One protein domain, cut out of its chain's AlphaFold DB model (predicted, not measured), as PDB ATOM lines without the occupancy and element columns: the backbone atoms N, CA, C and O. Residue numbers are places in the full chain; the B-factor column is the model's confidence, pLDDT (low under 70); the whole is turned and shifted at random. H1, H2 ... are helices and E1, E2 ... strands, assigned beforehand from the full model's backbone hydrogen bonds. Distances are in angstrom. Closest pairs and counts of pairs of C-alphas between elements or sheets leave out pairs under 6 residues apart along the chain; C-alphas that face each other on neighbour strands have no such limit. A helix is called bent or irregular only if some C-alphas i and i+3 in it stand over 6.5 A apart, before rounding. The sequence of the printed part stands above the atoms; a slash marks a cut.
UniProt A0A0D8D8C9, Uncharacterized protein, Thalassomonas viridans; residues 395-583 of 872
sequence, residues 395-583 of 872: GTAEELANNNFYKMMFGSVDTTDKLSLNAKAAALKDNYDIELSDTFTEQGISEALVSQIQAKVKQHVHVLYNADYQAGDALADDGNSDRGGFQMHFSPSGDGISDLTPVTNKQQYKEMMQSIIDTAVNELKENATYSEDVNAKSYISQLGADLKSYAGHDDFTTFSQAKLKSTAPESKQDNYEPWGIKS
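AT A GLANCE: This is residues 395 to 583 of the 872 residues of an uncharacterized protein of Thalassomonas viridans (UniProt A0A0D8D8C9). A small strand hairpin, E1 and E2, lies toward one end of an elongated domain, and a group of four helices fills the other end: H5 and H6 lie side by side, H4 crosses both, and H3 folds back along H4. Around the strand end the parts are joined more loosely: H2 lies along H7, H8 makes a corner with H7, short H1 packs on the last turns of H4, and residues 580 to 581 pair with E2. The printed part has 189 residues with eight named helices and two named strands, in the order H1 H2 H3 H4 E1 E2 H5 H6 H7 H8; the sheet, of order E1 - E2, is antiparallel, and the class is mostly helix. The whole is compact, with a radius of gyration of the C-alphas of 17.8 A, and spans 62 by 35 by 26 A.

IN THESE COORDINATES: E1 is residues 461 to 466, 14.9 A long, and E2 is residues 485 to 490, 16.3 A long. H4, residues 442 to 460, is 26.6 A long and is followed directly by E1, whose C-alpha 461 is at (-45.075, 37.244, -37.697). H5, residues 506 to 526, is the longest helix at 30.8 A. H6, residues 534 to 551, measures 25.3 A, and H7, residues 554 to 567, 20.5 A. H3, residues 421 to 431, measures 15.6 A and is irregular, with C-alphas 427 and 430 7.1 A apart. H1 is residues 397 to 402, beginning with C-alpha 397 at (-46.926, 46.009, -38.408), and H2 is residues 404 to 410. H8, residues 570 to 575, is irregular too, with C-alphas 571 and 574 8.0 A apart; its C-alpha 575 is at (-55.900, 27.802, -23.673).

HOW THE PARTS SIT: E1 and E2 form an antiparallel hairpin at 144 degrees, with N 462 and O 489 2.8 A apart and N 487 and O 464 2.8 A apart, both within hydrogen-bond range. Residues 486 to 487 of E2 pair with residues 580 to 581, and residues 489 to 490 of E2 with residues 501 to 502, both antiparallel. The closest C-alphas of E2 and H5 are those of Phe 490 and Met 512, 6.8 A. H4 is the hub, touching four helices. Its C-alpha of Ile 453 is 5.2 A from that of Ala 520 in H5, the closest pair, at a steep tilt of 58 degrees, opposite ways. With residues 442 to 449 it touches H6, closest at Ile 445 and Ile 540, 7.0 A between C-alphas. H5 and H6 form a helical hairpin at a shallow tilt of 7 degrees, opposite ways, their closest C-alphas, Gln 514 and Lys 548, 5.0 A apart. H3 and H4 form another, at a shallow tilt of 32 degrees, only just short of steep; the closest C-alphas are those of Lys 429 and Glu 442, 5.9 A. H3 also touches H6, closest at the C-alphas of Leu 421 and Leu 547, 6.9 A. H1 touches H4, closest at the C-alphas of Ala 397 and Lys 458, 4.7 A, and is near E1. H2 and H7 touch at a shallow tilt of 25 degrees, opposite ways, with the closest C-alphas, Met 408 and Leu 564, 5.2 A apart. H7 and H8 touch only at the corner, and only just, with 3 pairs of C-alphas within 8 A, the closest being Lys 565 and Gln 573, 4.9 A. H7 is apart from H3, H4, E1 and E2. In H2, H4, H5, H6 and H7 every O i to N i+4 pair is within hydrogen-bond range; H1 has 1 of 2, H3 5 of 7, and H8 0 of 2 beside 2 of 3 O i to N i+3 pairs.

THE WHOLE: The C-alphas farthest apart are those of Asp 438 and Asp 477, 62.8 A. The printed part has no cut. The links E1 to E2, of 18 residues, and E2 to H5, of 15, are long. The mean pLDDT of the printed part is 79.3; 48 residues are under 70, among them residues 395 to 423 and 472 to 482.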
ATOM      1  N   GLY A 395     -53.218  42.616 -38.693       64.12
ATOM      2  CA  GLY A 395     -53.114  44.057 -38.937       64.12
ATOM      3  C   GLY A 395     -51.781  44.449 -39.557       64.12
ATOM      4  O   GLY A 395     -50.901  43.608 -39.743       64.12
ATOM      5  N   THR A 396     -51.615  45.736 -39.852       60.44
ATOM      6  CA  THR A 396     -50.307  46.291 -40.224       60.44
ATOM      7  C   THR A 396     -49.293  46.088 -39.095       60.44
ATOM      8  O   THR A 396     -49.659  45.974 -37.927       60.44
ATOM      9  N   ALA A 397     -47.995  46.114 -39.407       58.31
ATOM     10  CA  ALA A 397     -46.926  46.009 -38.408       58.31
ATOM     11  C   ALA A 397     -47.098  46.973 -37.205       58.31
ATOM     12  O   ALA A 397     -46.753  46.636 -36.069       58.31
ATOM     13  N   GLU A 398     -47.638  48.175 -37.435       60.06
ATOM     14  CA  GLU A 398     -47.907  49.172 -36.393       60.06
ATOM     15  C   GLU A 398     -49.135  48.819 -35.539       60.06
ATOM     16  O   GLU A 398     -49.089  48.926 -34.312       60.06
ATOM     17  N   GLU A 399     -50.210  48.329 -36.151       63.75
ATOM     18  CA  GLU A 399     -51.398  47.868 -35.429       63.75
ATOM     19  C   GLU A 399     -51.137  46.580 -34.653       63.75
ATOM     20  O   GLU A 399     -51.593  46.454 -33.519       63.75
ATOM     21  N   LEU A 400     -50.354  45.651 -35.211       59.38
ATOM     22  CA  LEU A 400     -49.907  44.452 -34.505       59.38
ATOM     23  C   LEU A 400     -49.120  44.832 -33.247       59.38
ATOM     24  O   LEU A 400     -49.295  44.212 -32.212       59.38
ATOM     25  N   ALA A 401     -48.344  45.920 -33.258       55.47
ATOM     26  CA  ALA A 401     -47.678  46.416 -32.046       55.47
ATOM     27  C   ALA A 401     -48.659  46.823 -30.927       55.47
ATOM     28  O   ALA A 401     -48.311  46.806 -29.744       55.47
ATOM     29  N   ASN A 402     -49.873  47.219 -31.311       58.38
ATOM     30  CA  ASN A 402     -50.921  47.676 -30.410       58.38
ATOM     31  C   ASN A 402     -51.978  46.613 -30.103       58.38
ATOM     32  O   ASN A 402     -52.718  46.788 -29.131       58.38
ATOM     33  N   ASN A 403     -52.019  45.534 -30.881       64.25
ATOM     34  CA  ASN A 403     -52.931  44.418 -30.721       64.25
ATOM     35  C   ASN A 403     -52.694  43.720 -29.366       64.25
ATOM     36  O   ASN A 403     -51.555  43.498 -28.949       64.25
ATOM     37  N   ASN A 404     -53.777  43.396 -28.655       61.22
ATOM     38  CA  ASN A 404     -53.696  42.803 -27.322       61.22
ATOM     39  C   ASN A 404     -53.032  41.426 -27.339       61.22
ATOM     40  O   ASN A 404     -52.253  41.149 -26.441       61.22
ATOM     41  N   PHE A 405     -53.243  40.608 -28.368       61.22
ATOM     42  CA  PHE A 405     -52.575  39.318 -28.520       61.22
ATOM     43  C   PHE A 405     -51.058  39.479 -28.682       61.22
ATOM     44  O   PHE A 405     -50.282  38.874 -27.942       61.22
ATOM     45  N   TYR A 406     -50.609  40.399 -29.537       65.69
ATOM     46  CA  TYR A 406     -49.189  40.760 -29.620       65.69
ATOM     47  C   TYR A 406     -48.664  41.392 -28.335       65.69
ATOM     48  O   TYR A 406     -47.521  41.146 -27.967       65.69
ATOM     49  N   LYS A 407     -49.466  42.173 -27.607       63.03
ATOM     50  CA  LYS A 407     -49.077  42.697 -26.292       63.03
ATOM     51  C   LYS A 407     -49.003  41.606 -25.220       63.03
ATOM     52  O   LYS A 407     -48.158  41.663 -24.332       63.03
ATOM     53  N   MET A 408     -49.847  40.592 -25.296       59.84
ATOM     54  CA  MET A 408     -49.809  39.454 -24.383       59.84
ATOM     55  C   MET A 408     -48.585  38.574 -24.662       59.84
ATOM     56  O   MET A 408     -47.935  38.124 -23.721       59.84
ATOM     57  N   MET A 409     -48.225  38.384 -25.935       59.91
ATOM     58  CA  MET A 409     -47.103  37.526 -26.344       59.91
ATOM     59  C   MET A 409     -45.747  38.235 -26.355       59.91
ATOM     60  O   MET A 409     -44.734  37.658 -25.965       59.91
ATOM     61  N   PHE A 410     -45.727  39.497 -26.779       59.66
ATOM     62  CA  PHE A 410     -44.528  40.300 -27.035       59.66
ATOM     63  C   PHE A 410     -44.567  41.693 -26.389       59.66
ATOM     64  O   PHE A 410     -43.683  42.500 -26.686       59.66
ATOM     65  N   GLY A 411     -45.600  42.020 -25.600       51.66
ATOM     66  CA  GLY A 411     -45.952  43.404 -25.258       51.66
ATOM     67  C   GLY A 411     -44.857  44.227 -24.640       51.66
ATOM     68  O   GLY A 411     -43.846  43.678 -24.202       51.66
ATOM     69  N   SER A 412     -45.102  45.552 -24.655       44.12
ATOM     70  CA  SER A 412     -44.140  46.615 -24.342       44.12
ATOM     71  C   SER A 412     -43.137  46.086 -23.349       44.12
ATOM     72  O   SER A 412     -43.506  45.775 -22.213       44.12
ATOM     73  N   VAL A 413     -41.921  45.862 -23.832       42.78
ATOM     74  CA  VAL A 413     -40.883  45.233 -23.043       42.78
ATOM     75  C   VAL A 413     -40.501  46.218 -21.946       42.78
ATOM     76  O   VAL A 413     -39.569  46.996 -22.101       42.78
ATOM     77  N   ASP A 414     -41.292  46.244 -20.880       38.44
ATOM     78  CA  ASP A 414     -41.212  47.224 -19.820       38.44
ATOM     79  C   ASP A 414     -40.914  46.513 -18.492       38.44
ATOM     80  O   ASP A 414     -41.635  45.623 -18.025       38.44
ATOM     81  N   THR A 415     -39.740  46.890 -17.983       41.59
ATOM     82  CA  THR A 415     -39.203  46.908 -16.609       41.59
ATOM     83  C   THR A 415     -39.322  45.713 -15.655       41.59
ATOM     84  O   THR A 415     -38.750  45.777 -14.568       41.59
ATOM     85  N   THR A 416     -39.950  44.585 -15.999       43.53
ATOM     86  CA  THR A 416     -39.836  43.373 -15.153       43.53
ATOM     87  C   THR A 416     -38.617  42.513 -15.537       43.53
ATOM     88  O   THR A 416     -38.641  41.640 -16.402       43.53
ATOM     89  N   ASP A 417     -37.526  42.815 -14.830       48.03
ATOM     90  CA  ASP A 417     -36.087  42.629 -15.092       48.03
ATOM     91  C   ASP A 417     -35.464  41.224 -15.240       48.03
ATOM     92  O   ASP A 417     -34.243  41.123 -15.121       48.03
ATOM     93  N   LYS A 418     -36.177  40.107 -15.457       44.09
ATOM     94  CA  LYS A 418     -35.489  38.794 -15.294       44.09
ATOM     95  C   LYS A 418     -35.456  37.813 -16.458       44.09
ATOM     96  O   LYS A 418     -34.553  36.981 -16.447       44.09
ATOM     97  N   LEU A 419     -36.339  37.888 -17.459       50.34
ATOM     98  CA  LEU A 419     -36.428  36.822 -18.480       50.34
ATOM     99  C   LEU A 419     -36.901  37.268 -19.892       50.34
ATOM    100  O   LEU A 419     -37.111  36.424 -20.752       50.34
ATOM    101  N   SER A 420     -37.041  38.570 -20.183       64.38
ATOM    102  CA  SER A 420     -37.308  39.058 -21.556       64.38
ATOM    103  C   SER A 420     -36.021  39.157 -22.394       64.38
ATOM    104  O   SER A 420     -34.930  39.223 -21.826       64.38
ATOM    105  N   LEU A 421     -36.111  39.233 -23.734       65.19
ATOM    106  CA  LEU A 421     -34.934  39.479 -24.596       65.19
ATOM    107  C   LEU A 421     -34.174  40.751 -24.178       65.19
ATOM    108  O   LEU A 421     -32.947  40.756 -24.212       65.19
ATOM    109  N   ASN A 422     -34.871  41.784 -23.688       64.31
ATOM    110  CA  ASN A 422     -34.246  43.013 -23.186       64.31
ATOM    111  C   ASN A 422     -33.504  42.785 -21.875       64.31
ATOM    112  O   ASN A 422     -32.368  43.223 -21.739       64.31
ATOM    113  N   ALA A 423     -34.121  42.083 -20.918       66.69
ATOM    114  CA  ALA A 423     -33.467  41.743 -19.659       66.69
ATOM    115  C   ALA A 423     -32.244  40.849 -19.906       66.69
ATOM    116  O   ALA A 423     -31.194  41.032 -19.291       66.69
ATOM    117  N   LYS A 424     -32.352  39.915 -20.859       74.69
ATOM    118  CA  LYS A 424     -31.247  39.052 -21.262       74.69
ATOM    119  C   LYS A 424     -30.137  39.846 -21.945       74.69
ATOM    120  O   LYS A 424     -28.986  39.674 -21.561       74.69
ATOM    121  N   ALA A 425     -30.459  40.746 -22.874       68.94
ATOM    122  CA  ALA A 425     -29.481  41.628 -23.505       68.94
ATOM    123  C   ALA A 425     -28.785  42.529 -22.474       68.94
ATOM    124  O   ALA A 425     -27.561  42.601 -22.444       68.94
ATOM    125  N   ALA A 426     -29.545  43.127 -21.551       73.62
ATOM    126  CA  ALA A 426     -29.008  43.950 -20.473       73.62
ATOM    127  C   ALA A 426     -28.100  43.166 -19.511       73.62
ATOM    128  O   ALA A 426     -27.114  43.717 -19.035       73.62
ATOM    129  N   ALA A 427     -28.406  41.893 -19.238       73.75
ATOM    130  CA  ALA A 427     -27.574  41.015 -18.413       73.75
ATOM    131  C   ALA A 427     -26.329  40.488 -19.145       73.75
ATOM    132  O   ALA A 427     -25.365  40.069 -18.506       73.75
ATOM    133  N   LEU A 428     -26.363  40.452 -20.478       74.38
ATOM    134  CA  LEU A 428     -25.257  39.992 -21.308       74.38
ATOM    135  C   LEU A 428     -24.286  41.110 -21.678       74.38
ATOM    136  O   LEU A 428     -23.137  40.811 -21.990       74.38
ATOM    137  N   LYS A 429     -24.729  42.371 -21.630       69.12
ATOM    138  CA  LYS A 429     -23.998  43.498 -22.212       69.12
ATOM    139  C   LYS A 429     -22.561  43.647 -21.694       69.12
ATOM    140  O   LYS A 429     -21.679  43.858 -22.517       69.12
ATOM    141  N   ASP A 430     -22.352  43.409 -20.394       73.44
ATOM    142  CA  ASP A 430     -21.064  43.558 -19.699       73.44
ATOM    143  C   ASP A 430     -20.153  42.309 -19.833       73.44
ATOM    144  O   ASP A 430     -19.053  42.271 -19.277       73.44
ATOM    145  N   ASN A 431     -20.600  41.244 -20.515       80.00
ATOM    146  CA  ASN A 431     -19.859  39.975 -20.613       80.00
ATOM    147  C   ASN A 431     -18.882  39.925 -21.796       80.00
ATOM    148  O   ASN A 431     -18.190  38.919 -21.976       80.00
ATOM    149  N   TYR A 432     -18.843  40.971 -22.619       81.38
ATOM    150  CA  TYR A 432     -18.069  40.991 -23.852       81.38
ATOM    151  C   TYR A 432     -16.831  41.870 -23.696       81.38
ATOM    152  O   TYR A 432     -16.928  43.059 -23.419       81.38
ATOM    153  N   ASP A 433     -15.655  41.290 -23.922       83.19
ATOM    154  CA  ASP A 433     -14.383  42.021 -23.945       83.19
ATOM    155  C   ASP A 433     -14.202  42.718 -25.309       83.19
ATOM    156  O   ASP A 433     -13.390  42.310 -26.141       83.19
ATOM    157  N   ILE A 434     -15.060  43.706 -25.594       83.19
ATOM    158  CA  ILE A 434     -15.086  44.461 -26.855       83.19
ATOM    159  C   ILE A 434     -15.030  45.956 -26.536       83.19
ATOM    160  O   ILE A 434     -16.012  46.547 -26.098       83.19
ATOM    161  N   GLU A 435     -13.895  46.597 -26.813       85.81
ATOM    162  CA  GLU A 435     -13.758  48.049 -26.664       85.81
ATOM    163  C   GLU A 435     -14.556  48.782 -27.757       85.81
ATOM    164  O   GLU A 435     -14.126  48.880 -28.909       85.81
ATOM    165  N   LEU A 436     -15.737  49.296 -27.417       87.38
ATOM    166  CA  LEU A 436     -16.531  50.124 -28.329       87.38
ATOM    167  C   LEU A 436     -15.878  51.498 -28.544       87.38
ATOM    168  O   LEU A 436     -15.201  52.027 -27.663       87.38
ATOM    169  N   SER A 437     -16.086  52.091 -29.723       87.06
ATOM    170  CA  SER A 437     -15.683  53.479 -29.967       87.06
ATOM    171  C   SER A 437     -16.519  54.449 -29.122       87.06
ATOM    172  O   SER A 437     -17.655  54.141 -28.771       87.06
ATOM    173  N   ASP A 438     -16.009  55.661 -28.868       87.25
ATOM    174  CA  ASP A 438     -16.719  56.711 -28.103       87.25
ATOM    175  C   ASP A 438     -18.108  57.074 -28.678       87.25
ATOM    176  O   ASP A 438     -18.916  57.731 -28.022       87.25
ATOM    177  N   THR A 439     -18.380  56.670 -29.922       87.56
ATOM    178  CA  THR A 439     -19.649  56.880 -30.628       87.56
ATOM    179  C   THR A 439     -20.769  55.986 -30.094       87.56
ATOM    180  O   THR A 439     -21.941  56.351 -30.197       87.56
ATOM    181  N   PHE A 440     -20.434  54.818 -29.539       90.12
ATOM    182  CA  PHE A 440     -21.404  53.797 -29.161       90.12
ATOM    183  C   PHE A 440     -21.270  53.393 -27.700       90.12
ATOM    184  O   PHE A 440     -20.198  53.409 -27.106       90.12
ATOM    185  N   THR A 441     -22.389  52.970 -27.127       89.19
ATOM    186  CA  THR A 441     -22.425  52.323 -25.819       89.19
ATOM    187  C   THR A 441     -23.018  50.933 -25.977       89.19
ATOM    188  O   THR A 441     -23.867  50.703 -26.841       89.19
ATOM    189  N   GLU A 442     -22.605  50.006 -25.119       85.75
ATOM    190  CA  GLU A 442     -23.144  48.642 -25.074       85.75
ATOM    191  C   GLU A 442     -24.668  48.642 -24.919       85.75
ATOM    192  O   GLU A 442     -25.382  47.913 -25.606       85.75
ATOM    193  N   GLN A 443     -25.176  49.533 -24.060       84.75
ATOM    194  CA  GLN A 443     -26.607  49.742 -23.874       84.75
ATOM    195  C   GLN A 443     -27.283  50.241 -25.156       84.75
ATOM    196  O   GLN A 443     -28.295  49.672 -25.553       84.75
ATOM    197  N   GLY A 444     -26.717  51.246 -25.832       86.94
ATOM    198  CA  GLY A 444     -27.298  51.788 -27.061       86.94
ATOM    199  C   GLY A 444     -27.341  50.766 -28.198       86.94
ATOM    200  O   GLY A 444     -28.336  50.687 -28.913       86.94
ATOM    201  N   ILE A 445     -26.300  49.936 -28.345       87.25
ATOM    202  CA  ILE A 445     -26.293  48.844 -29.333       87.25
ATOM    203  C   ILE A 445     -27.305  47.754 -28.950       87.25
ATOM    204  O   ILE A 445     -28.026  47.259 -29.816       87.25
ATOM    205  N   SER A 446     -27.396  47.401 -27.664       85.12
ATOM    206  CA  SER A 446     -28.359  46.407 -27.170       85.12
ATOM    207  C   SER A 446     -29.808  46.839 -27.418       85.12
ATOM    208  O   SER A 446     -30.604  46.056 -27.935       85.12
ATOM    209  N   GLU A 447     -30.146  48.091 -27.103       84.12
ATOM    210  CA  GLU A 447     -31.471  48.679 -27.346       84.12
ATOM    211  C   GLU A 447     -31.798  48.743 -28.845       84.12
ATOM    212  O   GLU A 447     -32.924  48.435 -29.244       84.12
ATOM    213  N   ALA A 448     -30.814  49.073 -29.689       87.75
ATOM    214  CA  ALA A 448     -30.979  49.079 -31.140       87.75
ATOM    215  C   ALA A 448     -31.242  47.674 -31.702       87.75
ATOM    216  O   ALA A 448     -32.148  47.505 -32.518       87.75
ATOM    217  N   LEU A 449     -30.513  46.653 -31.235       88.12
ATOM    218  CA  LEU A 449     -30.730  45.265 -31.654       88.12
ATOM    219  C   LEU A 449     -32.094  44.740 -31.224       88.12
ATOM    220  O   LEU A 449     -32.809  44.161 -32.037       88.12
ATOM    221  N   VAL A 450     -32.488  44.985 -29.977       85.00
ATOM    222  CA  VAL A 450     -33.835  44.668 -29.490       85.00
ATOM    223  C   VAL A 450     -34.906  45.329 -30.354       85.00
ATOM    224  O   VAL A 450     -35.863  44.672 -30.760       85.00
ATOM    225  N   SER A 451     -34.745  46.620 -30.649       84.50
ATOM    226  CA  SER A 451     -35.708  47.371 -31.459       84.50
ATOM    227  C   SER A 451     -35.796  46.803 -32.877       84.50
ATOM    228  O   SER A 451     -36.894  46.674 -33.420       84.50
ATOM    229  N   GLN A 452     -34.663  46.387 -33.452       88.31
ATOM    230  CA  GLN A 452     -34.633  45.727 -34.757       88.31
ATOM    231  C   GLN A 452     -35.324  44.358 -34.715       88.31
ATOM    232  O   GLN A 452     -36.119  44.061 -35.601       88.31
ATOM    233  N   ILE A 453     -35.101  43.549 -33.673       86.62
ATOM    234  CA  ILE A 453     -35.812  42.273 -33.475       86.62
ATOM    235  C   ILE A 453     -37.323  42.515 -33.404       86.62
ATOM    236  O   ILE A 453     -38.080  41.834 -34.088       86.62
ATOM    237  N   GLN A 454     -37.776  43.507 -32.633       82.44
ATOM    238  CA  GLN A 454     -39.198  43.855 -32.538       82.44
ATOM    239  C   GLN A 454     -39.781  44.296 -33.883       82.44
ATOM    240  O   GLN A 454     -40.901  43.914 -34.217       82.44
ATOM    241  N   ALA A 455     -39.036  45.084 -34.662       84.06
ATOM    242  CA  ALA A 455     -39.445  45.460 -36.012       84.06
ATOM    243  C   ALA A 455     -39.591  44.223 -36.914       84.06
ATOM    244  O   ALA A 455     -40.575  44.120 -37.644       84.06
ATOM    245  N   LYS A 456     -38.676  43.252 -36.807       88.50
ATOM    246  CA  LYS A 456     -38.746  41.998 -37.568       88.50
ATOM    247  C   LYS A 456     -39.872  41.080 -37.113       88.50
ATOM    248  O   LYS A 456     -40.548  40.522 -37.962       88.50
ATOM    249  N   VAL A 457     -40.166  40.981 -35.816       85.62
ATOM    250  CA  VAL A 457     -41.365  40.258 -35.350       85.62
ATOM    251  C   VAL A 457     -42.616  40.817 -36.027       85.62
ATOM    252  O   VAL A 457     -43.401  40.053 -36.567       85.62
ATOM    253  N   LYS A 458     -42.772  42.143 -36.082       81.00
ATOM    254  CA  LYS A 458     -43.941  42.777 -36.717       81.00
ATOM    255  C   LYS A 458     -44.012  42.579 -38.232       81.00
ATOM    256  O   LYS A 458     -45.096  42.656 -38.792       81.00
ATOM    257  N   GLN A 459     -42.864  42.411 -38.884       84.81
ATOM    258  CA  GLN A 459     -42.785  42.204 -40.328       84.81
ATOM    259  C   GLN A 459     -43.012  40.736 -40.711       84.81
ATOM    260  O   GLN A 459     -43.614  40.465 -41.741       84.81
ATOM    261  N   HIS A 460     -42.500  39.803 -39.909       88.19
ATOM    262  CA  HIS A 460     -42.440  38.389 -40.268       88.19
ATOM    263  C   HIS A 460     -43.492  37.531 -39.561       88.19
ATOM    264  O   HIS A 460     -43.760  36.416 -40.006       88.19
ATOM    265  N   VAL A 461     -44.056  37.989 -38.441       87.12
ATOM    266  CA  VAL A 461     -45.075  37.244 -37.697       87.12
ATOM    267  C   VAL A 461     -46.443  37.799 -38.046       87.12
ATOM    268  O   VAL A 461     -46.674  39.005 -38.064       87.12
ATOM    269  N   HIS A 462     -47.360  36.883 -38.308       86.69
ATOM    270  CA  HIS A 462     -48.760  37.153 -38.557       86.69
ATOM    271  C   HIS A 462     -49.594  36.270 -37.649       86.69
ATOM    272  O   HIS A 462     -49.156  35.223 -37.183       86.69
ATOM    273  N   VAL A 463     -50.819  36.701 -37.390       87.00
ATOM    274  CA  VAL A 463     -51.758  35.949 -36.572       87.00
ATOM    275  C   VAL A 463     -53.004  35.770 -37.401       87.00
ATOM    276  O   VAL A 463     -53.572  36.748 -37.882       87.00
ATOM    277  N   LEU A 464     -53.369  34.515 -37.621       89.75
ATOM    278  CA  LEU A 464     -54.510  34.135 -38.435       89.75
ATOM    279  C   LEU A 464     -55.375  33.171 -37.643       89.75
ATOM    280  O   LEU A 464     -54.881  32.429 -36.792       89.75
ATOM    281  N   TYR A 465     -56.668  33.179 -37.933       90.50
ATOM    282  CA  TYR A 465     -57.566  32.170 -37.400       90.50
ATOM    283  C   TYR A 465     -57.170  30.790 -37.952       90.50
ATOM    284  O   TYR A 465     -56.807  30.661 -39.117       90.50
ATOM    285  N   ASN A 466     -57.230  29.748 -37.141       89.25
ATOM    286  CA  ASN A 466     -57.070  28.373 -37.580       89.25
ATOM    287  C   ASN A 466     -58.203  27.554 -36.964       89.25
ATOM    288  O   ASN A 466     -58.251  27.380 -35.746       89.25
ATOM    289  N   ALA A 467     -59.098  27.057 -37.820       84.81
ATOM    290  CA  ALA A 467     -60.264  26.268 -37.431       84.81
ATOM    291  C   ALA A 467     -59.913  24.949 -36.723       84.81
ATOM    292  O   ALA A 467     -60.755  24.387 -36.029       84.81
ATOM    293  N   ASP A 468     -58.682  24.462 -36.879       84.69
ATOM    294  CA  ASP A 468     -58.193  23.232 -36.258       84.69
ATOM    295  C   ASP A 468     -57.254  23.476 -35.077       84.69
ATOM    296  O   ASP A 468     -56.685  22.538 -34.526       84.69
ATOM    297  N   TYR A 469     -57.067  24.738 -34.675       85.38
ATOM    298  CA  TYR A 469     -56.239  25.033 -33.517       85.38
ATOM    299  C   TYR A 469     -56.860  24.447 -32.247       85.38
ATOM    300  O   TYR A 469     -58.042  24.651 -31.963       85.38
ATOM    301  N   GLN A 470     -56.030  23.756 -31.472       81.75
ATOM    302  CA  GLN A 470     -56.363  23.199 -30.171       81.75
ATOM    303  C   GLN A 470     -55.375  23.721 -29.139       81.75
ATOM    304  O   GLN A 470     -54.171  23.744 -29.384       81.75
ATOM    305  N   ALA A 471     -55.895  24.112 -27.981       71.50
ATOM    306  CA  ALA A 471     -55.104  24.367 -26.789       71.50
ATOM    307  C   ALA A 471     -55.811  23.740 -25.586       71.50
ATOM    308  O   ALA A 471     -57.038  23.829 -25.483       71.50
ATOM    309  N   GLY A 472     -55.021  23.122 -24.706       66.44
ATOM    310  CA  GLY A 472     -55.509  22.381 -23.544       66.44
ATOM    311  C   GLY A 472     -56.198  21.052 -23.890       66.44
ATOM    312  O   GLY A 472     -56.495  20.765 -25.046       66.44
ATOM    313  N   ASP A 473     -56.464  20.249 -22.855       52.84
ATOM    314  CA  ASP A 473     -57.049  18.901 -22.981       52.84
ATOM    315  C   ASP A 473     -58.583  18.871 -22.775       52.84
ATOM    316  O   ASP A 473     -59.185  17.798 -22.819       52.84
ATOM    317  N   ALA A 474     -59.237  20.016 -22.525       50.59
ATOM    318  CA  ALA A 474     -60.637  20.063 -22.085       50.59
ATOM    319  C   ALA A 474     -61.605  20.711 -23.095       50.59
ATOM    320  O   ALA A 474     -61.357  21.782 -23.664       50.59
ATOM    321  N   LEU A 475     -62.758  20.053 -23.258       52.09
ATOM    322  CA  LEU A 475     -63.996  20.635 -23.772       52.09
ATOM    323  C   LEU A 475     -64.531  21.621 -22.728       52.09
ATOM    324  O   LEU A 475     -64.464  21.332 -21.537       52.09
ATOM    325  N   ALA A 476     -65.026  22.781 -23.153       53.06
ATOM    326  CA  ALA A 476     -65.683  23.700 -22.230       53.06
ATOM    327  C   ALA A 476     -67.199  23.461 -22.268       53.06
ATOM    328  O   ALA A 476     -67.787  23.387 -23.347       53.06
ATOM    329  N   ASP A 477     -67.820  23.363 -21.094       48.62
ATOM    330  CA  ASP A 477     -69.261  23.112 -20.927       48.62
ATOM    331  C   ASP A 477     -70.141  24.335 -21.273       48.62
ATOM    332  O   ASP A 477     -71.367  24.251 -21.271       48.62
ATOM    333  N   ASP A 478     -69.527  25.482 -21.588       51.62
ATOM    334  CA  ASP A 478     -70.184  26.756 -21.930       51.62
ATOM    335  C   ASP A 478     -70.525  26.886 -23.429       51.62
ATOM    336  O   ASP A 478     -70.823  27.975 -23.927       51.62
ATOM    337  N   GLY A 479     -70.439  25.782 -24.178       53.22
ATOM    338  CA  GLY A 479     -70.668  25.770 -25.620       53.22
ATOM    339  C   GLY A 479     -69.542  26.405 -26.441       53.22
ATOM    340  O   GLY A 479     -69.725  26.617 -27.639       53.22
ATOM    341  N   ASN A 480     -68.370  26.712 -25.861       58.88
ATOM    342  CA  ASN A 480     -67.216  27.080 -26.685       58.88
ATOM    343  C   ASN A 480     -66.876  25.939 -27.646       58.88
ATOM    344  O   ASN A 480     -66.869  24.764 -27.271       58.88
ATOM    345  N   SER A 481     -66.504  26.301 -28.876       61.56
ATOM    346  CA  SER A 481     -65.925  25.326 -29.790       61.56
ATOM    347  C   SER A 481     -64.691  24.699 -29.133       61.56
ATOM    348  O   SER A 481     -63.845  25.358 -28.522       61.56
ATOM    349  N   ASP A 482     -64.612  23.381 -29.232       66.69
ATOM    350  CA  ASP A 482     -63.490  22.571 -28.780       66.69
ATOM    351  C   ASP A 482     -62.212  22.842 -29.576       66.69
ATOM    352  O   ASP A 482     -61.119  22.479 -29.132       66.69
ATOM    353  N   ARG A 483     -62.354  23.524 -30.711       78.31
ATOM    354  CA  ARG A 483     -61.313  23.882 -31.665       78.31
ATOM    355  C   ARG A 483     -61.515  25.305 -32.153       78.31
ATOM    356  O   ARG A 483     -62.501  25.967 -31.845       78.31
ATOM    357  N   GLY A 484     -60.573  25.775 -32.951       84.44
ATOM    358  CA  GLY A 484     -60.639  27.114 -33.492       84.44
ATOM    359  C   GLY A 484     -59.962  28.106 -32.563       84.44
ATOM    360  O   GLY A 484     -60.227  28.195 -31.364       84.44
ATOM    361  N   GLY A 485     -59.058  28.881 -33.133       86.69
ATOM    362  CA  GLY A 485     -58.298  29.857 -32.382       86.69
ATOM    363  C   GLY A 485     -57.404  30.668 -33.287       86.69
ATOM    364  O   GLY A 485     -57.408  30.494 -34.502       86.69
ATOM    365  N   PHE A 486     -56.618  31.550 -32.695       87.50
ATOM    366  CA  PHE A 486     -55.612  32.301 -33.425       87.50
ATOM    367  C   PHE A 486     -54.273  31.611 -33.310       87.50
ATOM    368  O   PHE A 486     -53.850  31.250 -32.216       87.50
ATOM    369  N   GLN A 487     -53.601  31.453 -34.441       90.25
ATOM    370  CA  GLN A 487     -52.302  30.813 -34.530       90.25
ATOM    371  C   GLN A 487     -51.307  31.729 -35.234       90.25
ATOM    372  O   GLN A 487     -51.619  32.393 -36.232       90.25
ATOM    373  N   MET A 488     -50.080  31.733 -34.722       89.69
ATOM    374  CA  MET A 488     -48.964  32.405 -35.366       89.69
ATOM    375  C   MET A 488     -48.640  31.783 -36.717       89.69
ATOM    376  O   MET A 488     -48.593  30.564 -36.876       89.69
ATOM    377  N   HIS A 489     -48.342  32.647 -37.670       91.25
ATOM    378  CA  HIS A 489     -47.788  32.311 -38.963       91.25
ATOM    379  C   HIS A 489     -46.500  33.102 -39.164       91.25
ATOM    380  O   HIS A 489     -46.428  34.277 -38.809       91.25
ATOM    381  N   PHE A 490     -45.488  32.453 -39.721       91.69
ATOM    382  CA  PHE A 490     -44.191  33.044 -40.006       91.69
ATOM    383  C   PHE A 490     -43.998  33.186 -41.516       91.69
ATOM    384  O   PHE A 490     -44.166  32.209 -42.248       91.69
ATOM    385  N   SER A 491     -43.636  34.390 -41.955       91.50
ATOM    386  CA  SER A 491     -43.144  34.707 -43.297       91.50
ATOM    387  C   SER A 491     -41.615  34.767 -43.250       91.50
ATOM    388  O   SER A 491     -41.062  35.703 -42.667       91.50
ATOM    389  N   PRO A 492     -40.886  33.797 -43.827       87.94
ATOM    390  CA  PRO A 492     -39.429  33.854 -43.884       87.94
ATOM    391  C   PRO A 492     -38.898  35.067 -44.655       87.94
ATOM    392  O   PRO A 492     -37.872  35.623 -44.268       87.94
ATOM    393  N   SER A 493     -39.579  35.488 -45.725       85.50
ATOM    394  CA  SER A 493     -39.179  36.670 -46.500       85.50
ATOM    395  C   SER A 493     -39.461  37.981 -45.769       85.50
ATOM    396  O   SER A 493     -38.725  38.947 -45.953       85.50
ATOM    397  N   GLY A 494     -40.506  38.017 -44.936       81.62
ATOM    398  CA  GLY A 494     -41.039  39.255 -44.367       81.62
ATOM    399  C   GLY A 494     -41.739  40.137 -45.403       81.62
ATOM    400  O   GLY A 494     -42.133  41.257 -45.080       81.62
ATOM    401  N   ASP A 495     -41.879  39.646 -46.638       67.88
ATOM    402  CA  ASP A 495     -42.426  40.356 -47.786       67.88
ATOM    403  C   ASP A 495     -43.763  39.716 -48.187       67.88
ATOM    404  O   ASP A 495     -43.923  39.115 -49.249       67.88
ATOM    405  N   GLY A 496     -44.758  39.892 -47.318       68.88
ATOM    406  CA  GLY A 496     -46.164  39.668 -47.637       68.88
ATOM    407  C   GLY A 496     -46.724  38.295 -47.266       68.88
ATOM    408  O   GLY A 496     -46.081  37.431 -46.682       68.88
ATOM    409  N   ILE A 497     -48.001  38.119 -47.590       80.62
ATOM    410  CA  ILE A 497     -48.840  37.006 -47.129       80.62
ATOM    411  C   ILE A 497     -48.634  35.693 -47.913       80.62
ATOM    412  O   ILE A 497     -49.261  34.682 -47.602       80.62
ATOM    413  N   SER A 498     -47.783  35.692 -48.945       76.94
ATOM    414  CA  SER A 498     -47.652  34.583 -49.902       76.94
ATOM    415  C   SER A 498     -46.787  33.411 -49.432       76.94
ATOM    416  O   SER A 498     -46.880  32.332 -50.013       76.94
ATOM    417  N   ASP A 499     -45.936  33.600 -48.421       85.88
ATOM    418  CA  ASP A 499     -45.021  32.575 -47.889       85.88
ATOM    419  C   ASP A 499     -45.286  32.241 -46.410       85.88
ATOM    420  O   ASP A 499     -44.415  31.726 -45.708       85.88
ATOM    421  N   LEU A 500     -46.501  32.525 -45.936       88.69
ATOM    422  CA  LEU A 500     -46.896  32.272 -44.558       88.69
ATOM    423  C   LEU A 500     -46.921  30.778 -44.242       88.69
ATOM    424  O   LEU A 500     -47.569  29.980 -44.917       88.69
ATOM    425  N   THR A 501     -46.262  30.419 -43.144       88.75
ATOM    426  CA  THR A 501     -46.228  29.054 -42.615       88.75
ATOM    427  C   THR A 501     -46.740  29.027 -41.173       88.75
ATOM    428  O   THR A 501     -46.299  29.848 -40.369       88.75
ATOM    429  N   PRO A 502     -47.676  28.131 -40.810       90.06
ATOM    430  CA  PRO A 502     -48.201  28.069 -39.450       90.06
ATOM    431  C   PRO A 502     -47.133  27.587 -38.462       90.06
ATOM    432  O   PRO A 502     -46.396  26.633 -38.724       90.06
ATOM    433  N   VAL A 503     -47.104  28.204 -37.283       89.50
ATOM    434  CA  VAL A 503     -46.294  27.779 -36.139       89.50
ATOM    435  C   VAL A 503     -47.164  26.892 -35.254       89.50
ATOM    436  O   VAL A 503     -48.032  27.360 -34.521       89.50
ATOM    437  N   THR A 504     -46.956  25.582 -35.349       85.69
ATOM    438  CA  THR A 504     -47.846  24.572 -34.747       85.69
ATOM    439  C   THR A 504     -47.314  23.969 -33.457       85.69
ATOM    440  O   THR A 504     -48.005  23.188 -32.812       85.69
ATOM    441  N   ASN A 505     -46.068  24.268 -33.091       84.44
ATOM    442  CA  ASN A 505     -45.441  23.678 -31.919       84.44
ATOM    443  C   ASN A 505     -44.280  24.519 -31.378       84.44
ATOM    444  O   ASN A 505     -43.738  25.408 -32.040       84.44
ATOM    445  N   LYS A 506     -43.848  24.143 -30.172       88.25
ATOM    446  CA  LYS A 506     -42.727  24.737 -29.436       88.25
ATOM    447  C   LYS A 506     -41.438  24.854 -30.247       88.25
ATOM    448  O   LYS A 506     -40.745  25.858 -30.117       88.25
ATOM    449  N   GLN A 507     -41.092  23.842 -31.040       86.25
ATOM    450  CA  GLN A 507     -39.839  23.828 -31.794       86.25
ATOM    451  C   GLN A 507     -39.880  24.844 -32.943       86.25
ATOM    452  O   GLN A 507     -38.978  25.671 -33.050       86.25
ATOM    453  N   GLN A 508     -40.973  24.874 -33.708       88.94
ATOM    454  CA  GLN A 508     -41.178  25.868 -34.767       88.94
ATOM    455  C   GLN A 508     -41.194  27.303 -34.219       88.94
ATOM    456  O   GLN A 508     -40.634  28.204 -34.836       88.94
ATOM    457  N   TYR A 509     -41.776  27.523 -33.036       89.69
ATOM    458  CA  TYR A 509     -41.756  28.836 -32.382       89.69
ATOM    459  C   TYR A 509     -40.326  29.297 -32.049       89.69
ATOM    460  O   TYR A 509     -39.975  30.461 -32.258       89.69
ATOM    461  N   LYS A 510     -39.467  28.384 -31.579       89.69
ATOM    462  CA  LYS A 510     -38.049  28.680 -31.329       89.69
ATOM    463  C   LYS A 510     -37.298  28.993 -32.620       89.69
ATOM    464  O   LYS A 510     -36.587  29.991 -32.670       89.69
ATOM    465  N   GLU A 511     -37.468  28.170 -33.651       90.44
ATOM    466  CA  GLU A 511     -36.819  28.344 -34.959       90.44
ATOM    467  C   GLU A 511     -37.200  29.676 -35.604       90.44
ATOM    468  O   GLU A 511     -36.327  30.415 -36.063       90.44
ATOM    469  N   MET A 512     -38.487  30.026 -35.550       92.81
ATOM    470  CA  MET A 512     -38.999  31.329 -35.964       92.81
ATOM    471  C   MET A 512     -38.256  32.463 -35.245       92.81
ATOM    472  O   MET A 512     -37.685  33.340 -35.892       92.81
ATOM    473  N   MET A 513     -38.213  32.440 -33.910       91.19
ATOM    474  CA  MET A 513     -37.553  33.495 -33.134       91.19
ATOM    475  C   MET A 513     -36.046  33.574 -33.403       91.19
ATOM    476  O   MET A 513     -35.491  34.670 -33.473       91.19
ATOM    477  N   GLN A 514     -35.376  32.439 -33.597       92.56
ATOM    478  CA  GLN A 514     -33.961  32.399 -33.969       92.56
ATOM    479  C   GLN A 514     -33.710  33.008 -35.355       92.56
ATOM    480  O   GLN A 514     -32.765  33.782 -35.508       92.56
ATOM    481  N   SER A 515     -34.574  32.715 -36.330       93.19
ATOM    482  CA  SER A 515     -34.516  33.279 -37.686       93.19
ATOM    483  C   SER A 515     -34.735  34.800 -37.693       93.19
ATOM    484  O   SER A 515     -33.994  35.550 -38.335       93.19
ATOM    485  N   ILE A 516     -35.694  35.281 -36.899       91.25
ATOM    486  CA  ILE A 516     -35.951  36.715 -36.701       91.25
ATOM    487  C   ILE A 516     -34.719  37.416 -36.110       91.25
ATOM    488  O   ILE A 516     -34.349  38.500 -36.566       91.25
ATOM    489  N   ILE A 517     -34.056  36.799 -35.124       91.44
ATOM    490  CA  ILE A 517     -32.833  37.346 -34.516       91.44
ATOM    491  C   ILE A 517     -31.690  37.400 -35.534       91.44
ATOM    492  O   ILE A 517     -31.038  38.437 -35.635       91.44
ATOM    493  N   ASP A 518     -31.465  36.340 -36.316       95.06
ATOM    494  CA  ASP A 518     -30.441  36.343 -37.373       95.06
ATOM    495  C   ASP A 518     -30.676  37.472 -38.385       95.06
ATOM    496  O   ASP A 518     -29.749  38.205 -38.738       95.06
ATOM    497  N   THR A 519     -31.926  37.644 -38.817       94.00
ATOM    498  CA  THR A 519     -32.317  38.688 -39.773       94.00
ATOM    499  C   THR A 519     -32.068  40.078 -39.190       94.00
ATOM    500  O   THR A 519     -31.417  40.913 -39.822       94.00
ATOM    501  N   ALA A 520     -32.487  40.314 -37.942       92.62
ATOM    502  CA  ALA A 520     -32.254  41.577 -37.246       92.62
ATOM    503  C   ALA A 520     -30.757  41.886 -37.062       92.62
ATOM    504  O   ALA A 520     -30.333  43.025 -37.259       92.62
ATOM    505  N   VAL A 521     -29.945  40.881 -36.720       95.81
ATOM    506  CA  VAL A 521     -28.484  41.004 -36.582       95.81
ATOM    507  C   VAL A 521     -27.840  41.395 -37.909       95.81
ATOM    508  O   VAL A 521     -27.005  42.303 -37.938       95.81
ATOM    509  N   ASN A 522     -28.210  40.724 -39.001       95.88
ATOM    510  CA  ASN A 522     -27.641  40.986 -40.322       95.88
ATOM    511  C   ASN A 522     -27.969  42.404 -40.795       95.88
ATOM    512  O   ASN A 522     -27.057  43.153 -41.141       95.88
ATOM    513  N   GLU A 523     -29.232  42.817 -40.704       95.38
ATOM    514  CA  GLU A 523     -29.641  44.161 -41.116       95.38
ATOM    515  C   GLU A 523     -29.035  45.265 -40.248       95.38
ATOM    516  O   GLU A 523     -28.598  46.296 -40.764       95.38
ATOM    517  N   LEU A 524     -28.956  45.068 -38.927       94.75
ATOM    518  CA  LEU A 524     -28.369  46.075 -38.044       94.75
ATOM    519  C   LEU A 524     -26.874  46.269 -38.330       94.75
ATOM    520  O   LEU A 524     -26.378  47.392 -38.272       94.75
ATOM    521  N   LYS A 525     -26.153  45.203 -38.695       95.12
ATOM    522  CA  LYS A 525     -24.743  45.289 -39.115       95.12
ATOM    523  C   LYS A 525     -24.565  46.022 -40.442       95.12
ATOM    524  O   LYS A 525     -23.498  46.590 -40.675       95.12
ATOM    525  N   GLU A 526     -25.563  45.987 -41.314       94.94
ATOM    526  CA  GLU A 526     -25.557  46.688 -42.602       94.94
ATOM    527  C   GLU A 526     -26.048  48.136 -42.495       94.94
ATOM    528  O   GLU A 526     -25.764  48.949 -43.375       94.94
ATOM    529  N   ASN A 527     -26.720  48.497 -41.398       94.69
ATOM    530  CA  ASN A 527     -27.153  49.865 -41.142       94.69
ATOM    531  C   ASN A 527     -25.956  50.829 -41.167       94.69
ATOM    532  O   ASN A 527     -24.947  50.607 -40.492       94.69
ATOM    533  N   ALA A 528     -26.097  51.935 -41.905       92.00
ATOM    534  CA  ALA A 528     -25.043  52.929 -42.113       92.00
ATOM    535  C   ALA A 528     -24.380  53.398 -40.804       92.00
ATOM    536  O   ALA A 528     -23.176  53.640 -40.785       92.00
ATOM    537  N   THR A 529     -25.146  53.451 -39.710       92.62
ATOM    538  CA  THR A 529     -24.675  53.818 -38.369       92.62
ATOM    539  C   THR A 529     -23.573  52.884 -37.862       92.62
ATOM    540  O   THR A 529     -22.581  53.362 -37.328       92.62
ATOM    541  N   TYR A 530     -23.713  51.569 -38.052       90.50
ATOM    542  CA  TYR A 530     -22.801  50.549 -37.506       90.50
ATOM    543  C   TYR A 530     -21.892  49.924 -38.575       90.50
ATOM    544  O   TYR A 530     -20.927  49.231 -38.255       90.50
ATOM    545  N   SER A 531     -22.188  50.161 -39.857       88.31
ATOM    546  CA  SER A 531     -21.567  49.478 -40.998       88.31
ATOM    547  C   SER A 531     -20.046  49.662 -41.124       88.31
ATOM    548  O   SER A 531     -19.382  48.792 -41.687       88.31
ATOM    549  N   GLU A 532     -19.476  50.720 -40.553       91.75
ATOM    550  CA  GLU A 532     -18.035  51.006 -40.619       91.75
ATOM    551  C   GLU A 532     -17.291  50.702 -39.301       91.75
ATOM    552  O   GLU A 532     -16.061  50.683 -39.278       91.75
ATOM    553  N   ASP A 533     -18.007  50.424 -38.203       93.88
ATOM    554  CA  ASP A 533     -17.407  50.145 -36.892       93.88
ATOM    555  C   ASP A 533     -17.317  48.627 -36.647       93.88
ATOM    556  O   ASP A 533     -18.303  47.936 -36.377       93.88
ATOM    557  N   VAL A 534     -16.097  48.092 -36.760       92.88
ATOM    558  CA  VAL A 534     -15.812  46.654 -36.601       92.88
ATOM    559  C   VAL A 534     -16.160  46.157 -35.195       92.88
ATOM    560  O   VAL A 534     -16.656  45.036 -35.054       92.88
ATOM    561  N   ASN A 535     -15.952  46.984 -34.167       91.81
ATOM    562  CA  ASN A 535     -16.200  46.606 -32.779       91.81
ATOM    563  C   ASN A 535     -17.705  46.580 -32.499       91.81
ATOM    564  O   ASN A 535     -18.195  45.603 -31.935       91.81
ATOM    565  N   ALA A 536     -18.458  47.562 -33.004       91.19
ATOM    566  CA  ALA A 536     -19.919  47.543 -32.940       91.19
ATOM    567  C   ALA A 536     -20.502  46.310 -33.654       91.19
ATOM    568  O   ALA A 536     -21.340  45.610 -33.089       91.19
ATOM    569  N   LYS A 537     -20.019  45.961 -34.857       94.25
ATOM    570  CA  LYS A 537     -20.455  44.739 -35.567       94.25
ATOM    571  C   LYS A 537     -20.130  43.454 -34.816       94.25
ATOM    572  O   LYS A 537     -20.935  42.518 -34.838       94.25
ATOM    573  N   SER A 538     -18.946  43.383 -34.208       92.56
ATOM    574  CA  SER A 538     -18.535  42.239 -33.391       92.56
ATOM    575  C   SER A 538     -19.455  42.094 -32.184       92.56
ATOM    576  O   SER A 538     -19.968  41.006 -31.937       92.56
ATOM    577  N   TYR A 539     -19.745  43.206 -31.505       90.94
ATOM    578  CA  TYR A 539     -20.669  43.253 -30.379       90.94
ATOM    579  C   TYR A 539     -22.078  42.802 -30.779       90.94
ATOM    580  O   TYR A 539     -22.623  41.889 -30.166       90.94
ATOM    581  N   ILE A 540     -22.638  43.358 -31.864       93.38
ATOM    582  CA  ILE A 540     -23.953  42.961 -32.400       93.38
ATOM    583  C   ILE A 540     -23.985  41.460 -32.713       93.38
ATOM    584  O   ILE A 540     -24.966  40.789 -32.409       93.38
ATOM    585  N   SER A 541     -22.914  40.921 -33.304       94.56
ATOM    586  CA  SER A 541     -22.845  39.500 -33.667       94.56
ATOM    587  C   SER A 541     -22.805  38.597 -32.433       94.56
ATOM    588  O   SER A 541     -23.502  37.586 -32.403       94.56
ATOM    589  N   GLN A 542     -22.018  38.960 -31.416       92.94
ATOM    590  CA  GLN A 542     -21.894  38.170 -30.193       92.94
ATOM    591  C   GLN A 542     -23.184  38.221 -29.365       92.94
ATOM    592  O   GLN A 542     -23.707  37.174 -28.984       92.94
ATOM    593  N   LEU A 543     -23.742  39.420 -29.169       89.44
ATOM    594  CA  LEU A 543     -25.025  39.592 -28.490       89.44
ATOM    595  C   LEU A 543     -26.148  38.862 -29.237       89.44
ATOM    596  O   LEU A 543     -26.942  38.152 -28.627       89.44
ATOM    597  N   GLY A 544     -26.183  38.984 -30.564       91.00
ATOM    598  CA  GLY A 544     -27.125  38.272 -31.421       91.00
ATOM    599  C   GLY A 544     -27.037  36.752 -31.285       91.00
ATOM    600  O   GLY A 544     -28.064  36.094 -31.139       91.00
ATOM    601  N   ALA A 545     -25.824  36.192 -31.268       93.81
ATOM    602  CA  ALA A 545     -25.606  34.758 -31.076       93.81
ATOM    603  C   ALA A 545     -26.113  34.271 -29.708       93.81
ATOM    604  O   ALA A 545     -26.773  33.231 -29.632       93.81
ATOM    605  N   ASP A 546     -25.877  35.037 -28.643       89.00
ATOM    606  CA  ASP A 546     -26.339  34.681 -27.299       89.00
ATOM    607  C   ASP A 546     -27.865  34.805 -27.163       89.00
ATOM    608  O   ASP A 546     -28.505  33.936 -26.560       89.00
ATOM    609  N   LEU A 547     -28.475  35.834 -27.762       87.31
ATOM    610  CA  LEU A 547     -29.934  35.980 -27.820       87.31
ATOM    611  C   LEU A 547     -30.579  34.858 -28.642       87.31
ATOM    612  O   LEU A 547     -31.581  34.290 -28.212       87.31
ATOM    613  N   LYS A 548     -29.981  34.479 -29.774       91.44
ATOM    614  CA  LYS A 548     -30.413  33.332 -30.585       91.44
ATOM    615  C   LYS A 548     -30.309  32.023 -29.805       91.44
ATOM    616  O   LYS A 548     -31.228  31.201 -29.843       91.44
ATOM    617  N   SER A 549     -29.214  31.819 -29.075       90.25
ATOM    618  CA  SER A 549     -29.056  30.647 -28.211       90.25
ATOM    619  C   SER A 549     -30.116  30.621 -27.110       90.25
ATOM    620  O   SER A 549     -30.650  29.555 -26.810       90.25
ATOM    621  N   TYR A 550     -30.445  31.775 -26.524       86.44
ATOM    622  CA  TYR A 550     -31.498  31.885 -25.517       86.44
ATOM    623  C   TYR A 550     -32.890  31.602 -26.097       86.44
ATOM    624  O   TYR A 550     -33.642  30.838 -25.496       86.44
ATOM    625  N   ALA A 551     -33.209  32.133 -27.282       86.31
ATOM    626  CA  ALA A 551     -34.475  31.881 -27.975       86.31
ATOM    627  C   ALA A 551     -34.690  30.391 -28.311       86.31
ATOM    628  O   ALA A 551     -35.827  29.929 -28.345       86.31
ATOM    629  N   GLY A 552     -33.610  29.622 -28.495       87.19
ATOM    630  CA  GLY A 552     -33.665  28.163 -28.661       87.19
ATOM    631  C   GLY A 552     -33.905  27.373 -27.366       87.19
ATOM    632  O   GLY A 552     -34.203  26.174 -27.412       87.19
ATOM    633  N   HIS A 553     -33.784  28.008 -26.198       88.69
ATOM    634  CA  HIS A 553     -33.902  27.342 -24.902       88.69
ATOM    635  C   HIS A 553     -35.366  27.170 -24.470       88.69
ATOM    636  O   HIS A 553     -36.243  27.966 -24.805       88.69
ATOM    637  N   ASP A 554     -35.641  26.134 -23.678       87.00
ATOM    638  CA  ASP A 554     -36.981  25.894 -23.130       87.00
ATOM    639  C   ASP A 554     -37.440  27.021 -22.200       87.00
ATOM    640  O   ASP A 554     -38.605  27.411 -22.243       87.00
ATOM    641  N   ASP A 555     -36.522  27.617 -21.441       83.56
ATOM    642  CA  ASP A 555     -36.827  28.736 -20.542       83.56
ATOM    643  C   ASP A 555     -37.454  29.931 -21.269       83.56
ATOM    644  O   ASP A 555     -38.340  30.577 -20.714       83.56
ATOM    645  N   PHE A 556     -37.037  30.215 -22.510       82.50
ATOM    646  CA  PHE A 556     -37.625  31.293 -23.306       82.50
ATOM    647  C   PHE A 556     -39.098  31.004 -23.633       82.50
ATOM    648  O   PHE A 556     -39.964  31.868 -23.480       82.50
ATOM    649  N   THR A 557     -39.403  29.764 -24.017       83.38
ATOM    650  CA  THR A 557     -40.779  29.341 -24.310       83.38
ATOM    651  C   THR A 557     -41.652  29.288 -23.056       83.38
ATOM    652  O   THR A 557     -42.765  29.809 -23.076       83.38
ATOM    653  N   THR A 558     -41.131  28.761 -21.944       83.50
ATOM    654  CA  THR A 558     -41.818  28.729 -20.644       83.50
ATOM    655  C   THR A 558     -42.113  30.140 -20.150       83.50
ATOM    656  O   THR A 558     -43.206  30.408 -19.659       83.50
ATOM    657  N   PHE A 559     -41.164  31.065 -20.312       81.00
ATOM    658  CA  PHE A 559     -41.369  32.468 -19.972       81.00
ATOM    659  C   PHE A 559     -42.446  33.118 -20.845       81.00
ATOM    660  O   PHE A 559     -43.355  33.751 -20.308       81.00
ATOM    661  N   SER A 560     -42.376  32.921 -22.167       80.44
ATOM    662  CA  SER A 560     -43.380  33.432 -23.112       80.44
ATOM    663  C   SER A 560     -44.781  32.937 -22.733       80.44
ATOM    664  O   SER A 560     -45.722  33.723 -22.652       80.44
ATOM    665  N   GLN A 561     -44.903  31.650 -22.395       82.44
ATOM    666  CA  GLN A 561     -46.167  31.052 -21.974       82.44
ATOM    667  C   GLN A 561     -46.645  31.601 -20.626       82.44
ATOM    668  O   GLN A 561     -47.805  31.974 -20.496       82.44
ATOM    669  N   ALA A 562     -45.771  31.696 -19.622       81.06
ATOM    670  CA  ALA A 562     -46.133  32.229 -18.308       81.06
ATOM    671  C   ALA A 562     -46.616  33.685 -18.392       81.06
ATOM    672  O   ALA A 562     -47.571  34.064 -17.712       81.06
ATOM    673  N   LYS A 563     -45.991  34.498 -19.254       76.69
ATOM    674  CA  LYS A 563     -46.415  35.878 -19.503       76.69
ATOM    675  C   LYS A 563     -47.812  35.926 -20.114       76.69
ATOM    676  O   LYS A 563     -48.666  36.642 -19.598       76.69
ATOM    677  N   LEU A 564     -48.051  35.112 -21.135       75.50
ATOM    678  CA  LEU A 564     -49.343  34.987 -21.799       75.50
ATOM    679  C   LEU A 564     -50.446  34.535 -20.815       75.50
ATOM    680  O   LEU A 564     -51.493  35.178 -20.715       75.50
ATOM    681  N   LYS A 565     -50.173  33.509 -19.996       80.69
ATOM    682  CA  LYS A 565     -51.092  33.031 -18.947       80.69
ATOM    683  C   LYS A 565     -51.389  34.099 -17.891       80.69
ATOM    684  O   LYS A 565     -52.525  34.208 -17.452       80.69
ATOM    685  N   SER A 566     -50.413  34.935 -17.523       77.19
ATOM    686  CA  SER A 566     -50.612  36.008 -16.528       77.19
ATOM    687  C   SER A 566     -51.584  37.109 -16.970       77.19
ATOM    688  O   SER A 566     -52.071  37.868 -16.138       77.19
ATOM    689  N   THR A 567     -51.845  37.206 -18.273       70.94
ATOM    690  CA  THR A 567     -52.790  38.163 -18.867       70.94
ATOM    691  C   THR A 567     -54.137  37.540 -19.226       70.94
ATOM    692  O   THR A 567     -55.066  38.261 -19.575       70.94
ATOM    693  N   ALA A 568     -54.243  36.212 -19.161       69.81
ATOM    694  CA  ALA A 568     -55.473  35.491 -19.432       69.81
ATOM    695  C   ALA A 568     -56.378  35.461 -18.186       69.81
ATOM    696  O   ALA A 568     -55.866  35.409 -17.063       69.81
ATOM    697  N   PRO A 569     -57.713  35.423 -18.358       69.25
ATOM    698  CA  PRO A 569     -58.621  35.046 -17.276       69.25
ATOM    699  C   PRO A 569     -58.187  33.708 -16.660       69.25
ATOM    700  O   PRO A 569     -57.795  32.805 -17.401       69.25
ATOM    701  N   GLU A 570     -58.269  33.564 -15.331       72.00
ATOM    702  CA  GLU A 570     -57.839  32.338 -14.628       72.00
ATOM    703  C   GLU A 570     -58.466  31.074 -15.230       72.00
ATOM    704  O   GLU A 570     -57.761  30.098 -15.474       72.00
ATOM    705  N   SER A 571     -59.752  31.133 -15.592       63.84
ATOM    706  CA  SER A 571     -60.504  30.032 -16.209       63.84
ATOM    707  C   SER A 571     -60.027  29.622 -17.605       63.84
ATOM    708  O   SER A 571     -60.462  28.596 -18.120       63.84
ATOM    709  N   LYS A 572     -59.158  30.411 -18.246       68.56
ATOM    710  CA  LYS A 572     -58.713  30.178 -19.624       68.56
ATOM    711  C   LYS A 572     -57.209  29.999 -19.747       68.56
ATOM    712  O   LYS A 572     -56.754  29.827 -20.865       68.56
ATOM    713  N   GLN A 573     -56.426  30.016 -18.668       76.06
ATOM    714  CA  GLN A 573     -54.956  29.997 -18.757       76.06
ATOM    715  C   GLN A 573     -54.389  28.811 -19.555       76.06
ATOM    716  O   GLN A 573     -53.360  28.958 -20.211       76.06
ATOM    717  N   ASP A 574     -55.047  27.655 -19.557       75.50
ATOM    718  CA  ASP A 574     -54.575  26.481 -20.305       75.50
ATOM    719  C   ASP A 574     -54.840  26.547 -21.815       75.50
ATOM    720  O   ASP A 574     -54.231  25.804 -22.579       75.50
ATOM    721  N   ASN A 575     -55.624  27.529 -22.261       73.81
ATOM    722  CA  ASN A 575     -55.900  27.802 -23.673       73.81
ATOM    723  C   ASN A 575     -54.818  28.658 -24.358       73.81
ATOM    724  O   ASN A 575     -55.014  29.097 -25.493       73.81
ATOM    725  N   TYR A 576     -53.719  28.953 -23.655       77.94
ATOM    726  CA  TYR A 576     -52.700  29.914 -24.067       77.94
ATOM    727  C   TYR A 576     -51.339  29.239 -24.252       77.94
ATOM    728  O   TYR A 576     -50.660  28.845 -23.292       77.94
ATOM    729  N   GLU A 577     -50.907  29.173 -25.507       86.38
ATOM    730  CA  GLU A 577     -49.570  28.762 -25.917       86.38
ATOM    731  C   GLU A 577     -48.834  29.941 -26.570       86.38
ATOM    732  O   GLU A 577     -49.463  30.806 -27.178       86.38
ATOM    733  N   PRO A 578     -47.491  29.996 -26.520       83.44
ATOM    734  CA  PRO A 578     -46.742  31.085 -27.150       83.44
ATOM    735  C   PRO A 578     -46.996  31.265 -28.650       83.44
ATOM    736  O   PRO A 578     -46.680  32.324 -29.168       83.44
ATOM    737  N   TRP A 579     -47.512  30.249 -29.346       87.69
ATOM    738  CA  TRP A 579     -47.783  30.269 -30.786       87.69
ATOM    739  C   TRP A 579     -49.278  30.240 -31.129       87.69
ATOM    740  O   TRP A 579     -49.622  30.228 -32.313       87.69
ATOM    741  N   GLY A 580     -50.175  30.243 -30.139       86.38
ATOM    742  CA  GLY A 580     -51.606  30.268 -30.410       86.38
ATOM    743  C   GLY A 580     -52.499  30.380 -29.178       86.38
ATOM    744  O   GLY A 580     -52.085  30.125 -28.047       86.38
ATOM    745  N   ILE A 581     -53.739  30.804 -29.416       83.75
ATOM    746  CA  ILE A 581     -54.776  30.941 -28.394       83.75
ATOM    747  C   ILE A 581     -56.106  30.393 -28.874       83.75
ATOM    748  O   ILE A 581     -56.586  30.735 -29.955       83.75
ATOM    749  N   LYS A 582     -56.753  29.598 -28.024       81.69
ATOM    750  CA  LYS A 582     -58.131  29.158 -28.254       81.69
ATOM    751  C   LYS A 582     -59.075  30.280 -27.830       81.69
ATOM    752  O   LYS A 582     -59.416  30.433 -26.657       81.69
ATOM    753  N   SER A 583     -59.414  31.130 -28.792       77.50
ATOM    754  CA  SER A 583     -60.305  32.279 -28.620       77.50
ATOM    755  C   SER A 583     -60.918  32.689 -29.958       77.50
ATOM    756  O   SER A 583     -60.387  32.361 -31.020       77.50
TER     757      SER A 583